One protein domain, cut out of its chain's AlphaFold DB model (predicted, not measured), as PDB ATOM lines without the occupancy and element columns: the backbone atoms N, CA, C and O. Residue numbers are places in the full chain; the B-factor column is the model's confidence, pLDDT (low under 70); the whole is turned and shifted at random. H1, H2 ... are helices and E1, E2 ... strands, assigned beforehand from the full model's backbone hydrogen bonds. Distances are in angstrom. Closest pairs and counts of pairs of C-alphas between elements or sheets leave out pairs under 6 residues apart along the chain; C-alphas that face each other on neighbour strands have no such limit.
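AT A GLANCE: This is residues 3 to 104 of the 136 residues of the protein "CBM20 domain-containing protein" of Monoraphidium neglectum (UniProt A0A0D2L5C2). A small body of short strands and loops has one long helix, H1, sticking out of it as an arm, with residues 85 to 104 standing free. The body is loosely made of three small antiparallel pieces: the three-stranded meander E6 E7 E8, beside which H1 begins, the pair E2 and E5, and the hairpin E3 and E4, far out from the domain's mean point. The printed part has 102 residues, with eight named strands in a row, E1 to E8, followed by one named helix, H1, and its class is mixed, helices and strands. It is only just loose, close to extended, with a radius of gyration of the C-alphas of 18.9 A and an elongated outline of 64 by 34 by 23 A.

HOW THE PARTS SIT: E1, residues 8 to 10, pairs with no named strand, but its residues 8 to 9 make a short antiparallel pairing with residues 3 to 4. E2, residues 21 to 23, runs on into E3, residues 26 to 28, across a break of 2 residues, at 55 degrees. E3 and E4, residues 35 to 38, form an antiparallel hairpin, with N 27 and O 37 2.8 A apart, within hydrogen-bond range. E5, residues 44 to 46, is the antiparallel neighbour of E2, with N 23 and O 44 at 2.8 A. E6, residues 50 to 53, E7, residues 63 to 66, and E8, residues 69 to 72, form a meander, each strand the antiparallel neighbour of the one before. E6 and E7 are a hairpin, with N 53 and O 63 at 2.9 A. E7 and E8 are a hairpin, with N 66 and O 69 at 3.0 A. H1, residues 73 to 104, is on this sheet but only grazes it, with its residues 73 to 77. Its closest C-alphas to E7 are those of Arg 73 and Val 64, 6.2 A apart; to E5, those of Leu 77 and Trp 45, 7.5 A apart. In H1 every O i to N i+4 pair is within hydrogen-bond range. E1 and E4, among others, are apart from H1.

IN THESE COORDINATES: E1 begins at C-alpha 8, (28.629, 22.756, -47.892). E1, E2, E3, E4 and E5 measure 6.5, 6.4, 6.2, 7.0 and 7.1 A from first to last C-alpha, and E6, E7 and E8 measure 9.6, 9.8 and 10.1 A. H1 measures 46.6 A, from C-alpha 73 at (32.794, 3.704, -46.892) to C-alpha 104 at (10.389, -28.037, -21.145).

THE WHOLE: The two C-alphas farthest apart are those of Glu 5 and Val 104, 65.7 A. Without residues 85 to 104 the body has 82 residues and spans 41 by 26 by 23 A. The printed part has no cut, and no link is long. The mean pLDDT of the printed part is 80.5; residues 46 to 49, 72 to 78 and 103 to 104 are under 70.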
ATOM      1  N   TRP A   3      22.667  25.295 -45.871       94.50
ATOM      2  CA  TRP A   3      23.809  25.659 -46.701       94.50
ATOM      3  C   TRP A   3      24.781  26.548 -45.920       94.50
ATOM      4  O   TRP A   3      24.370  27.357 -45.086       94.50
ATOM      5  N   SER A   4      26.067  26.407 -46.214       94.44
ATOM      6  CA  SER A   4      27.162  27.205 -45.667       94.44
ATOM      7  C   SER A   4      28.216  27.477 -46.740       94.44
ATOM      8  O   SER A   4      28.239  26.819 -47.784       94.44
ATOM      9  N   GLU A   5      29.077  28.466 -46.487       94.56
ATOM     10  CA  GLU A   5      30.155  28.852 -47.401       94.56
ATOM     11  C   GLU A   5      31.047  27.654 -47.767       94.56
ATOM     12  O   GLU A   5      31.311  26.782 -46.940       94.56
ATOM     13  N   GLY A   6      31.494  27.607 -49.026       90.38
ATOM     14  CA  GLY A   6      32.234  26.465 -49.576       90.38
ATOM     15  C   GLY A   6      31.359  25.385 -50.223       90.38
ATOM     16  O   GLY A   6      31.847  24.284 -50.446       90.38
ATOM     17  N   ASP A   7      30.092  25.695 -50.531       90.31
ATOM     18  CA  ASP A   7      29.108  24.759 -51.108       90.31
ATOM     19  C   ASP A   7      28.831  23.538 -50.214       90.31
ATOM     20  O   ASP A   7      28.660  22.404 -50.661       90.31
ATOM     21  N   LEU A   8      28.799  23.788 -48.903       90.50
ATOM     22  CA  LEU A   8      28.629  22.756 -47.892       90.50
ATOM     23  C   LEU A   8      27.195  22.744 -47.378       90.50
ATOM     24  O   LEU A   8      26.688  23.743 -46.863       90.50
ATOM     25  N   TRP A   9      26.565  21.577 -47.466       93.50
ATOM     26  CA  TRP A   9      25.233  21.325 -46.936       93.50
ATOM     27  C   TRP A   9      25.320  20.442 -45.694       93.50
ATOM     28  O   TRP A   9      25.822  19.325 -45.756       93.50
ATOM     29  N   ASN A  10      24.778  20.924 -44.576       91.88
ATOM     30  CA  ASN A  10      24.851  20.238 -43.288       91.88
ATOM     31  C   ASN A  10      23.456  19.877 -42.764       91.88
ATOM     32  O   ASN A  10      22.488  20.634 -42.918       91.88
ATOM     33  N   VAL A  11      23.337  18.714 -42.128       93.25
ATOM     34  CA  VAL A  11      22.123  18.292 -41.421       93.25
ATOM     35  C   VAL A  11      22.478  17.347 -40.281       93.25
ATOM     36  O   VAL A  11      23.340  16.487 -40.423       93.25
ATOM     37  N   THR A  12      21.774  17.494 -39.165       91.06
ATOM     38  CA  THR A  12      21.779  16.529 -38.066       91.06
ATOM     39  C   THR A  12      20.436  15.815 -38.070       91.06
ATOM     40  O   THR A  12      19.395  16.470 -38.122       91.06
ATOM     41  N   LEU A  13      20.465  14.483 -38.066       88.62
ATOM     42  CA  LEU A  13      19.277  13.633 -38.067       88.62
ATOM     43  C   LEU A  13      19.331  12.697 -36.862       88.62
ATOM     44  O   LEU A  13      20.342  12.028 -36.646       88.62
ATOM     45  N   ASP A  14      18.230  12.622 -36.124       88.44
ATOM     46  CA  ASP A  14      18.029  11.587 -35.116       88.44
ATOM     47  C   ASP A  14      17.473  10.340 -35.807       88.44
ATOM     48  O   ASP A  14      16.404  10.377 -36.419       88.44
ATOM     49  N   LEU A  15      18.228   9.244 -35.742       84.69
ATOM     50  CA  LEU A  15      17.882   7.966 -36.361       84.69
ATOM     51  C   LEU A  15      17.749   6.876 -35.299       84.69
ATOM     52  O   LEU A  15      18.461   6.878 -34.285       84.69
ATOM     53  N   ASP A  16      16.844   5.931 -35.553       81.44
ATOM     54  CA  ASP A  16      16.616   4.806 -34.658       81.44
ATOM     55  C   ASP A  16      17.836   3.900 -34.540       81.44
ATOM     56  O   ASP A  16      18.771   3.846 -35.342       81.44
ATOM     57  N   ALA A  17      17.813   3.161 -33.444       75.31
ATOM     58  CA  ALA A  17      18.919   2.364 -33.013       75.31
ATOM     59  C   ALA A  17      19.052   1.003 -33.677       75.31
ATOM     60  O   ALA A  17      18.083   0.258 -33.723       75.31
ATOM     61  N   GLY A  18      20.289   0.616 -34.012       71.50
ATOM     62  CA  GLY A  18      20.587  -0.756 -34.437       71.50
ATOM     63  C   GLY A  18      20.069  -1.077 -35.837       71.50
ATOM     64  O   GLY A  18      19.901  -2.244 -36.175       71.50
ATOM     65  N   MET A  19      19.810  -0.039 -36.629       74.25
ATOM     66  CA  MET A  19      19.393  -0.133 -38.017       74.25
ATOM     67  C   MET A  19      20.509   0.418 -38.893       74.25
ATOM     68  O   MET A  19      21.211   1.350 -38.505       74.25
ATOM     69  N   VAL A  20      20.653  -0.154 -40.083       77.00
ATOM     70  CA  VAL A  20      21.541   0.389 -41.104       77.00
ATOM     71  C   VAL A  20      20.687   1.189 -42.073       77.00
ATOM     72  O   VAL A  20      19.686   0.682 -42.582       77.00
ATOM     73  N   TYR A  21      21.073   2.438 -42.306       81.06
ATOM     74  CA  TYR A  21      20.341   3.344 -43.181       81.06
ATOM     75  C   TYR A  21      21.047   3.479 -44.510       81.06
ATOM     76  O   TYR A  21      22.255   3.694 -44.542       81.06
ATOM     77  N   GLU A  22      20.275   3.406 -45.585       83.88
ATOM     78  CA  GLU A  22      20.712   3.764 -46.925       83.88
ATOM     79  C   GLU A  22      20.158   5.156 -47.260       83.88
ATOM     80  O   GLU A  22      18.981   5.435 -47.027       83.88
ATOM     81  N   TYR A  23      21.002   6.053 -47.765       88.44
ATOM     82  CA  TYR A  23      20.629   7.434 -48.058       88.44
ATOM     83  C   TYR A  23      21.210   7.919 -49.387       88.44
ATOM     84  O   TYR A  23      22.197   7.388 -49.905       88.44
ATOM     85  N   LYS A  24      20.574   8.952 -49.945       90.62
ATOM     86  CA  LYS A  24      20.992   9.617 -51.177       90.62
ATOM     87  C   LYS A  24      20.516  11.065 -51.186       90.62
ATOM     88  O   LYS A  24      19.417  11.348 -50.710       90.62
ATOM     89  N   TYR A  25      21.322  11.972 -51.733       91.94
ATOM     90  CA  TYR A  25      20.941  13.382 -51.826       91.94
ATOM     91  C   TYR A  25      20.118  13.676 -53.085       91.94
ATOM     92  O   TYR A  25      20.305  13.070 -54.146       91.94
ATOM     93  N   VAL A  26      19.211  14.643 -52.963       93.50
ATOM     94  CA  VAL A  26      18.373  15.141 -54.052       93.50
ATOM     95  C   VAL A  26      18.266  16.658 -53.950       93.50
ATOM     96  O   VAL A  26      18.072  17.204 -52.865       93.50
ATOM     97  N   VAL A  27      18.391  17.337 -55.086       93.12
ATOM     98  CA  VAL A  27      18.034  18.751 -55.221       93.12
ATOM     99  C   VAL A  27      16.571  18.805 -55.629       93.12
ATOM    100  O   VAL A  27      16.178  18.199 -56.628       93.12
ATOM    101  N   VAL A  28      15.767  19.519 -54.852       94.56
ATOM    102  CA  VAL A  28      14.334  19.698 -55.102       94.56
ATOM    103  C   VAL A  28      14.110  21.071 -55.734       94.56
ATOM    104  O   VAL A  28      14.771  22.041 -55.362       94.56
ATOM    105  N   ASN A  29      13.214  21.150 -56.717       92.44
ATOM    106  CA  ASN A  29      12.821  22.403 -57.357       92.44
ATOM    107  C   ASN A  29      12.113  23.348 -56.371       92.44
ATOM    108  O   ASN A  29      11.736  22.970 -55.263       92.44
ATOM    109  N   TYR A  30      11.882  24.590 -56.807       91.75
ATOM    110  CA  TYR A  30      11.178  25.612 -56.020       91.75
ATOM    111  C   TYR A  30       9.762  25.194 -55.583       91.75
ATOM    112  O   TYR A  30       9.218  25.768 -54.644       91.75
ATOM    113  N   ASP A  31       9.168  24.211 -56.266       92.31
ATOM    114  CA  ASP A  31       7.856  23.651 -55.948       92.31
ATOM    115  C   ASP A  31       7.869  22.738 -54.709       92.31
ATOM    116  O   ASP A  31       6.808  22.349 -54.232       92.31
ATOM    117  N   GLY A  32       9.050  22.388 -54.189       89.06
ATOM    118  CA  GLY A  32       9.217  21.546 -53.005       89.06
ATOM    119  C   GLY A  32       8.870  20.069 -53.216       89.06
ATOM    120  O   GLY A  32       8.945  19.293 -52.262       89.06
ATOM    121  N   HIS A  33       8.523  19.659 -54.438       89.94
ATOM    122  CA  HIS A  33       8.022  18.312 -54.720       89.94
ATOM    123  C   HIS A  33       8.751  17.624 -55.872       89.94
ATOM    124  O   HIS A  33       8.925  16.404 -55.845       89.94
ATOM    125  N   SER A  34       9.203  18.376 -56.870       91.50
ATOM    126  CA  SER A  34       9.841  17.802 -58.048       91.50
ATOM    127  C   SER A  34      11.348  17.709 -57.849       91.50
ATOM    128  O   SER A  34      12.018  18.709 -57.587       91.50
ATOM    129  N   ALA A  35      11.908  16.512 -58.030       92.12
ATOM    130  CA  ALA A  35      13.353  16.326 -58.042       92.12
ATOM    131  C   ALA A  35      13.961  17.012 -59.278       92.12
ATOM    132  O   ALA A  35      13.660  16.643 -60.412       92.12
ATOM    133  N   ALA A  36      14.825  18.000 -59.051       93.31
ATOM    134  CA  ALA A  36      15.603  18.662 -60.094       93.31
ATOM    135  C   ALA A  36      16.798  17.799 -60.512       93.31
ATOM    136  O   ALA A  36      17.091  17.652 -61.696       93.31
ATOM    137  N   ALA A  37      17.479  17.207 -59.528       92.88
ATOM    138  CA  ALA A  37      18.612  16.324 -59.754       92.88
ATOM    139  C   ALA A  37      18.793  15.355 -58.586       92.88
ATOM    140  O   ALA A  37      18.683  15.737 -57.423       92.88
ATOM    141  N   TRP A  38      19.131  14.110 -58.905       93.00
ATOM    142  CA  TRP A  38      19.578  13.118 -57.933       93.00
ATOM    143  C   TRP A  38      21.102  13.086 -57.888       93.00
ATOM    144  O   TRP A  38      21.754  13.256 -58.923       93.00
ATOM    145  N   GLN A  39      21.659  12.812 -56.707       91.75
ATOM    146  CA  GLN A  39      23.081  12.505 -56.562       91.75
ATOM    147  C   GLN A  39      23.466  11.381 -57.535       91.75
ATOM    148  O   GLN A  39      22.685  10.458 -57.795       91.75
ATOM    149  N   GLN A  40      24.663  11.445 -58.103       85.19
ATOM    150  CA  GLN A  40      25.118  10.409 -59.025       85.19
ATOM    151  C   GLN A  40      25.621   9.177 -58.259       85.19
ATOM    152  O   GLN A  40      26.002   9.268 -57.098       85.19
ATOM    153  N   GLY A  41      25.617   8.012 -58.909       83.62
ATOM    154  CA  GLY A  41      26.166   6.779 -58.334       83.62
ATOM    155  C   GLY A  41      25.272   6.069 -57.310       83.62
ATOM    156  O   GLY A  41      24.050   6.269 -57.260       83.62
ATOM    157  N   SER A  42      25.895   5.167 -56.550       75.25
ATOM    158  CA  SER A  42      25.241   4.310 -55.556       75.25
ATOM    159  C   SER A  42      24.826   5.088 -54.313       75.25
ATOM    160  O   SER A  42      25.425   6.105 -53.974       75.25
ATOM    161  N   ASN A  43      23.820   4.576 -53.612       77.44
ATOM    162  CA  ASN A  43      23.434   5.120 -52.321       77.44
ATOM    163  C   ASN A  43      24.539   4.887 -51.276       77.44
ATOM    164  O   ASN A  43      25.375   3.982 -51.388       77.44
ATOM    165  N   ALA A  44      24.502   5.702 -50.236       76.19
ATOM    166  CA  ALA A  44      25.441   5.683 -49.135       76.19
ATOM    167  C   ALA A  44      24.811   5.067 -47.882       76.19
ATOM    168  O   ALA A  44      23.593   4.984 -47.783       76.19
ATOM    169  N   TRP A  45      25.640   4.611 -46.939       70.19
ATOM    170  CA  TRP A  45      25.193   3.813 -45.793       70.19
ATOM    171  C   TRP A  45      25.690   4.412 -44.469       70.19
ATOM    172  O   TRP A  45      26.819   4.905 -44.413       70.19
ATOM    173  N   GLY A  46      24.874   4.362 -43.410       64.88
ATOM    174  CA  GLY A  46      25.157   4.971 -42.101       64.88
ATOM    175  C   GLY A  46      24.640   4.169 -40.893       64.88
ATOM    176  O   GLY A  46      23.707   3.377 -41.025       64.88
ATOM    177  N   ASP A  47      25.239   4.418 -39.721       65.06
ATOM    178  CA  ASP A  47      24.894   3.853 -38.399       65.06
ATOM    179  C   ASP A  47      24.865   4.986 -37.340       65.06
ATOM    180  O   ASP A  47      25.071   6.161 -37.655       65.06
ATOM    181  N   LYS A  48      24.599   4.669 -36.071       65.81
ATOM    182  CA  LYS A  48      24.506   5.628 -34.966       65.81
ATOM    183  C   LYS A  48      25.779   6.435 -34.727       65.81
ATOM    184  O   LYS A  48      26.872   5.880 -34.627       65.81
ATOM    185  N   ARG A  49      25.580   7.725 -34.412       64.50
ATOM    186  CA  ARG A  49      26.635   8.683 -34.008       64.50
ATOM    187  C   ARG A  49      27.793   8.696 -34.998       64.50
ATOM    188  O   ARG A  49      28.967   8.653 -34.626       64.50
ATOM    189  N   VAL A  50      27.418   8.711 -36.264       75.88
ATOM    190  CA  VAL A  50      28.343   8.788 -37.373       75.88
ATOM    191  C   VAL A  50      28.270  10.193 -37.936       75.88
ATOM    192  O   VAL A  50      27.185  10.721 -38.172       75.88
ATOM    193  N   GLU A  51      29.434  10.784 -38.145       82.38
ATOM    194  CA  GLU A  51      29.561  11.974 -38.967       82.38
ATOM    195  C   GLU A  51      29.930  11.515 -40.373       82.38
ATOM    196  O   GLU A  51      30.866  10.731 -40.558       82.38
ATOM    197  N   VAL A  52      29.135  11.931 -41.354       84.50
ATOM    198  CA  VAL A  52      29.330  11.521 -42.740       84.50
ATOM    199  C   VAL A  52      29.693  12.737 -43.571       84.50
ATOM    200  O   VAL A  52      28.894  13.657 -43.722       84.50
ATOM    201  N   PHE A  53      30.897  12.700 -44.129       86.00
ATOM    202  CA  PHE A  53      31.372  13.643 -45.126       86.00
ATOM    203  C   PHE A  53      31.223  12.976 -46.485       86.00
ATOM    204  O   PHE A  53      31.832  11.941 -46.749       86.00
ATOM    205  N   ASP A  54      30.386  13.536 -47.345       86.94
ATOM    206  CA  ASP A  54      30.080  12.962 -48.651       86.94
ATOM    207  C   ASP A  54      30.197  14.032 -49.733       86.94
ATOM    208  O   ASP A  54      30.263  15.228 -49.449       86.94
ATOM    209  N   ASN A  55      30.227  13.601 -50.988       87.25
ATOM    210  CA  ASN A  55      30.269  14.502 -52.127       87.25
ATOM    211  C   ASN A  55      29.209  14.135 -53.169       87.25
ATOM    212  O   ASN A  55      28.816  12.979 -53.347       87.25
ATOM    213  N   TRP A  56      28.750  15.150 -53.897       87.31
ATOM    214  CA  TRP A  56      27.678  15.001 -54.879       87.31
ATOM    215  C   TRP A  56      28.023  14.032 -56.024       87.31
ATOM    216  O   TRP A  56      27.157  13.317 -56.531       87.31
ATOM    217  N   ALA A  57      29.294  13.994 -56.428       83.25
ATOM    218  CA  ALA A  57      29.765  13.188 -57.551       83.25
ATOM    219  C   ALA A  57      29.930  11.696 -57.214       83.25
ATOM    220  O   ALA A  57      30.231  10.912 -58.114       83.25
ATOM    221  N   ASN A  58      29.762  11.303 -55.945       76.38
ATOM    222  CA  ASN A  58      30.090   9.964 -55.452       76.38
ATOM    223  C   ASN A  58      31.542   9.555 -55.801       76.38
ATOM    224  O   ASN A  58      31.835   8.398 -56.100       76.38
ATOM    225  N   GLY A  59      32.442  10.542 -55.815       71.94
ATOM    226  CA  GLY A  59      33.868  10.386 -56.076       71.94
ATOM    227  C   GLY A  59      34.675  10.101 -54.802       71.94
ATOM    228  O   GLY A  59      34.134  10.135 -53.692       71.94
ATOM    229  N   PRO A  60      35.984   9.832 -54.936       70.31
ATOM    230  CA  PRO A  60      36.870   9.638 -53.789       70.31
ATOM    231  C   PRO A  60      36.883  10.878 -52.883       70.31
ATOM    232  O   PRO A  60      36.820  12.007 -53.364       70.31
ATOM    233  N   GLY A  61      36.961  10.660 -51.567       71.75
ATOM    234  CA  GLY A  61      36.915  11.723 -50.552       71.75
ATOM    235  C   GLY A  61      35.691  11.679 -49.635       71.75
ATOM    236  O   GLY A  61      35.634  12.445 -48.682       71.75
ATOM    237  N   ALA A  62      34.735  10.774 -49.877       78.38
ATOM    238  CA  ALA A  62      33.691  10.486 -48.899       78.38
ATOM    239  C   ALA A  62      34.286   9.746 -47.686       78.38
ATOM    240  O   ALA A  62      34.943   8.709 -47.839       78.38
ATOM    241  N   VAL A  63      34.045  10.268 -46.486       80.62
ATOM    242  CA  VAL A  63      34.578   9.759 -45.221       80.62
ATOM    243  C   VAL A  63      33.439   9.541 -44.241       80.62
ATOM    244  O   VAL A  63      32.537  10.362 -44.093       80.62
ATOM    245  N   VAL A  64      33.501   8.408 -43.551       78.62
ATOM    246  CA  VAL A  64      32.570   8.058 -42.488       78.62
ATOM    247  C   VAL A  64      33.360   8.040 -41.186       78.62
ATOM    248  O   VAL A  64      34.246   7.201 -41.004       78.62
ATOM    249  N   VAL A  65      33.055   8.962 -40.277       79.25
ATOM    250  CA  VAL A  65      33.708   9.061 -38.970       79.25
ATOM    251  C   VAL A  65      32.811   8.421 -37.924       79.25
ATOM    252  O   VAL A  65      31.652   8.794 -37.758       79.25
ATOM    253  N   THR A  66      33.333   7.440 -37.193       76.06
ATOM    254  CA  THR A  66      32.611   6.811 -36.078       76.06
ATOM    255  C   THR A  66      33.497   6.809 -34.845       76.06
ATOM    256  O   THR A  66      34.601   6.272 -34.892       76.06
ATOM    257  N   ASN A  67      33.018   7.378 -33.734       72.94
ATOM    258  CA  ASN A  67      33.779   7.481 -32.480       72.94
ATOM    259  C   ASN A  67      35.180   8.111 -32.660       72.94
ATOM    260  O   ASN A  67      36.139   7.680 -32.027       72.94
ATOM    261  N   GLY A  68      35.309   9.097 -33.556       70.19
ATOM    262  CA  GLY A  68      36.581   9.768 -33.855       70.19
ATOM    263  C   GLY A  68      37.558   8.966 -34.722       70.19
ATOM    264  O   GLY A  68      38.673   9.423 -34.947       70.19
ATOM    265  N   VAL A  69      37.165   7.787 -35.217       74.25
ATOM    266  CA  VAL A  69      37.969   6.990 -36.149       74.25
ATOM    267  C   VAL A  69      37.406   7.143 -37.556       74.25
ATOM    268  O   VAL A  69      36.248   6.797 -37.813       74.25
ATOM    269  N   GLU A  70      38.239   7.642 -38.465       74.44
ATOM    270  CA  GLU A  70      37.931   7.698 -39.890       74.44
ATOM    271  C   GLU A  70      37.974   6.295 -40.497       74.44
ATOM    272  O   GLU A  70      38.922   5.526 -40.313       74.44
ATOM    273  N   ALA A  71      36.939   5.959 -41.254       71.38
ATOM    274  CA  ALA A  71      36.924   4.775 -42.086       71.38
ATOM    275  C   ALA A  71      36.414   5.134 -43.481       71.38
ATOM    276  O   ALA A  71      35.524   5.969 -43.654       71.38
ATOM    277  N   THR A  72      36.964   4.464 -44.493       69.75
ATOM    278  CA  THR A  72      36.396   4.524 -45.837       69.75
ATOM    279  C   THR A  72      35.036   3.828 -45.845       69.75
ATOM    280  O   THR A  72      34.807   2.867 -45.098       69.75
ATOM    281  N   ARG A  73      34.134   4.287 -46.720       66.50
ATOM    282  CA  ARG A  73      32.794   3.704 -46.892       66.50
ATOM    283  C   ARG A  73      32.855   2.180 -47.059       66.50
ATOM    284  O   ARG A  73      32.160   1.455 -46.358       66.50
ATOM    285  N   GLU A  74      33.735   1.688 -47.925       67.50
ATOM    286  CA  GLU A  74      33.902   0.255 -48.221       67.50
ATOM    287  C   GLU A  74      34.303  -0.566 -46.990       67.50
ATOM    288  O   GLU A  74      33.773  -1.653 -46.754       67.50
ATOM    289  N   ARG A  75      35.199  -0.026 -46.155       69.12
ATOM    290  CA  ARG A  75      35.646  -0.696 -44.931       69.12
ATOM    291  C   ARG A  75      34.528  -0.788 -43.894       69.12
ATOM    292  O   ARG A  75      34.419  -1.803 -43.210       69.12
ATOM    293  N   LYS A  76      33.689   0.247 -43.792       68.88
ATOM    294  CA  LYS A  76      32.502   0.245 -42.923       68.88
ATOM    295  C   LYS A  76      31.436  -0.726 -43.414       68.88
ATOM    296  O   LYS A  76      30.916  -1.487 -42.607       68.88
ATOM    297  N   LEU A  77      31.187  -0.770 -44.722       66.69
ATOM    298  CA  LEU A  77      30.250  -1.718 -45.330       66.69
ATOM    299  C   LEU A  77      30.628  -3.173 -45.035       66.69
ATOM    300  O   LEU A  77      29.772  -3.962 -44.644       66.69
ATOM    301  N   LEU A  78      31.910  -3.522 -45.169       69.56
ATOM    302  CA  LEU A  78      32.396  -4.866 -44.846       69.56
ATOM    303  C   LEU A  78      32.244  -5.201 -43.356       69.56
ATOM    304  O   LEU A  78      31.834  -6.313 -43.025       69.56
ATOM    305  N   ALA A  79      32.542  -4.250 -42.465       72.88
ATOM    306  CA  ALA A  79      32.366  -4.441 -41.027       72.88
ATOM    307  C   ALA A  79      30.890  -4.677 -40.667       72.88
ATOM    308  O   ALA A  79      30.565  -5.662 -40.008       72.88
ATOM    309  N   TRP A  80      29.983  -3.848 -41.191       70.62
ATOM    310  CA  TRP A  80      28.548  -3.985 -40.939       70.62
ATOM    311  C   TRP A  80      27.948  -5.258 -41.527       70.62
ATOM    312  O   TRP A  80      27.083  -5.868 -40.901       70.62
ATOM    313  N   ALA A  81      28.418  -5.701 -42.696       70.62
ATOM    314  CA  ALA A  81      28.018  -6.993 -43.244       70.62
ATOM    315  C   ALA A  81      28.387  -8.142 -42.287       70.62
ATOM    316  O   ALA A  81      27.583  -9.052 -42.082       70.62
ATOM    317  N   GLY A  82      29.566  -8.072 -41.657       71.19
ATOM    318  CA  GLY A  82      29.979  -9.011 -40.612       71.19
ATOM    319  C   GLY A  82      29.088  -8.944 -39.369       71.19
ATOM    320  O   GLY A  82      28.583  -9.975 -38.918       71.19
ATOM    321  N   ASP A  83      28.837  -7.739 -38.858       74.00
ATOM    322  CA  ASP A  83      28.046  -7.520 -37.641       74.00
ATOM    323  C   ASP A  83      26.583  -7.964 -37.807       74.00
ATOM    324  O   ASP A  83      26.016  -8.603 -36.917       74.00
ATOM    325  N   TYR A  84      25.969  -7.699 -38.965       71.88
ATOM    326  CA  TYR A  84      24.596  -8.120 -39.257       71.88
ATOM    327  C   TYR A  84      24.458  -9.646 -39.305       71.88
ATOM    328  O   TYR A  84      23.500 -10.218 -38.774       71.88
ATOM    329  N   VAL A  85      25.432 -10.331 -39.910       74.50
ATOM    330  CA  VAL A  85      25.466 -11.798 -39.937       74.50
ATOM    331  C   VAL A  85      25.617 -12.351 -38.520       74.50
ATOM    332  O   VAL A  85      24.865 -13.252 -38.142       74.50
ATOM    333  N   ALA A  86      26.508 -11.777 -37.707       73.94
ATOM    334  CA  ALA A  86      26.684 -12.172 -36.310       73.94
ATOM    335  C   ALA A  86      25.393 -11.997 -35.489       73.94
ATOM    336  O   ALA A  86      24.965 -12.928 -34.805       73.94
ATOM    337  N   GLN A  87      24.698 -10.862 -35.625       76.56
ATOM    338  CA  GLN A  87      23.414 -10.629 -34.952       76.56
ATOM    339  C   GLN A  87      22.333 -11.633 -35.368       76.56
ATOM    340  O   GLN A  87      21.535 -12.069 -34.537       76.56
ATOM    341  N   ARG A  88      22.292 -12.034 -36.645       77.44
ATOM    342  CA  ARG A  88      21.335 -13.042 -37.133       77.44
ATOM    343  C   ARG A  88      21.606 -14.416 -36.525       77.44
ATOM    344  O   ARG A  88      20.645 -15.108 -36.184       77.44
ATOM    345  N   PHE A  89      22.873 -14.788 -36.351       75.88
ATOM    346  CA  PHE A  89      23.248 -16.023 -35.660       75.88
ATOM    347  C   PHE A  89      22.868 -15.991 -34.176       75.88
ATOM    348  O   PHE A  89      22.241 -16.936 -33.697       75.88
ATOM    349  N   GLU A  90      23.149 -14.893 -33.472       79.81
ATOM    350  CA  GLU A  90      22.774 -14.730 -32.060       79.81
ATOM    351  C   GLU A  90      21.251 -14.746 -31.857       79.81
ATOM    352  O   GLU A  90      20.738 -15.445 -30.982       79.81
ATOM    353  N   LEU A  91      20.488 -14.067 -32.721       79.38
ATOM    354  CA  LEU A  91      19.024 -14.102 -32.680       79.38
ATOM    355  C   LEU A  91      18.485 -15.521 -32.920       79.38
ATOM    356  O   LEU A  91      17.533 -15.945 -32.264       79.38
ATOM    357  N   ALA A  92      19.064 -16.256 -33.875       80.69
ATOM    358  CA  ALA A  92      18.665 -17.632 -34.153       80.69
ATOM    359  C   ALA A  92      18.932 -18.543 -32.947       80.69
ATOM    360  O   ALA A  92      18.072 -19.350 -32.588       80.69
ATOM    361  N   ARG A  93      20.076 -18.363 -32.280       84.44
ATOM    362  CA  ARG A  93      20.425 -19.078 -31.053       84.44
ATOM    363  C   ARG A  93      19.465 -18.756 -29.908       84.44
ATOM    364  O   ARG A  93      18.888 -19.676 -29.337       84.44
ATOM    365  N   ALA A  94      19.217 -17.476 -29.634       81.38
ATOM    366  CA  ALA A  94      18.291 -17.050 -28.584       81.38
ATOM    367  C   ALA A  94      16.870 -17.594 -28.815       81.38
ATOM    368  O   ALA A  94      16.200 -18.037 -27.883       81.38
ATOM    369  N   LYS A  95      16.412 -17.632 -30.075       83.75
ATOM    370  CA  LYS A  95      15.126 -18.246 -30.441       83.75
ATOM    371  C   LYS A  95      15.108 -19.759 -30.211       83.75
ATOM    372  O   LYS A  95      14.085 -20.283 -29.771       83.75
ATOM    373  N   ALA A  96      16.206 -20.456 -30.498       84.31
ATOM    374  CA  ALA A  96      16.318 -21.892 -30.251       84.31
ATOM    375  C   ALA A  96      16.296 -22.217 -28.747       84.31
ATOM    376  O   ALA A  96      15.575 -23.123 -28.331       84.31
ATOM    377  N   GLU A  97      17.012 -21.440 -27.932       84.50
ATOM    378  CA  GLU A  97      17.020 -21.576 -26.471       84.50
ATOM    379  C   GLU A  97      15.629 -21.291 -25.876       84.50
ATOM    380  O   GLU A  97      15.122 -22.082 -25.080       84.50
ATOM    381  N   LEU A  98      14.944 -20.235 -26.332       76.81
ATOM    382  CA  LEU A  98      13.572 -19.931 -25.906       76.81
ATOM    383  C   LEU A  98      12.593 -21.062 -26.264       76.81
ATOM    384  O   LEU A  98      11.748 -21.439 -25.452       76.81
ATOM    385  N   SER A  99      12.722 -21.624 -27.469       82.81
ATOM    386  CA  SER A  99      11.912 -22.760 -27.918       82.81
ATOM    387  C   SER A  99      12.123 -23.984 -27.021       82.81
ATOM    388  O   SER A  99      11.148 -24.569 -26.545       82.81
ATOM    389  N   GLN A 100      13.375 -24.317 -26.687       77.06
ATOM    390  CA  GLN A 100      13.683 -25.407 -25.757       77.06
ATOM    391  C   GLN A 100      13.099 -25.172 -24.360       77.06
ATOM    392  O   GLN A 100      12.466 -26.072 -23.810       77.06
ATOM    393  N   VAL A 101      13.246 -23.969 -23.802       75.81
ATOM    394  CA  VAL A 101      12.681 -23.631 -22.484       75.81
ATOM    395  C   VAL A 101      11.152 -23.717 -22.501       75.81
ATOM    396  O   VAL A 101      10.554 -24.258 -21.569       75.81
ATOM    397  N   SER A 102      10.508 -23.259 -23.578       73.94
ATOM    398  CA  SER A 102       9.052 -23.357 -23.739       73.94
ATOM    399  C   SER A 102       8.565 -24.809 -23.835       73.94
ATOM    400  O   SER A 102       7.554 -25.160 -23.227       73.94
ATOM    401  N   ALA A 103       9.321 -25.681 -24.512       67.88
ATOM    402  CA  ALA A 103       9.008 -27.102 -24.629       67.88
ATOM    403  C   ALA A 103       9.159 -27.836 -23.285       67.88
ATOM    404  O   ALA A 103       8.324 -28.671 -22.936       67.88
ATOM    405  N   VAL A 104      10.180 -27.485 -22.495       67.62
ATOM    406  CA  VAL A 104      10.389 -28.037 -21.145       67.62
ATOM    407  C   VAL A 104       9.310 -27.552 -20.169       67.62
ATOM    408  O   VAL A 104       8.779 -28.352 -19.399       67.62
TER     409      VAL A 104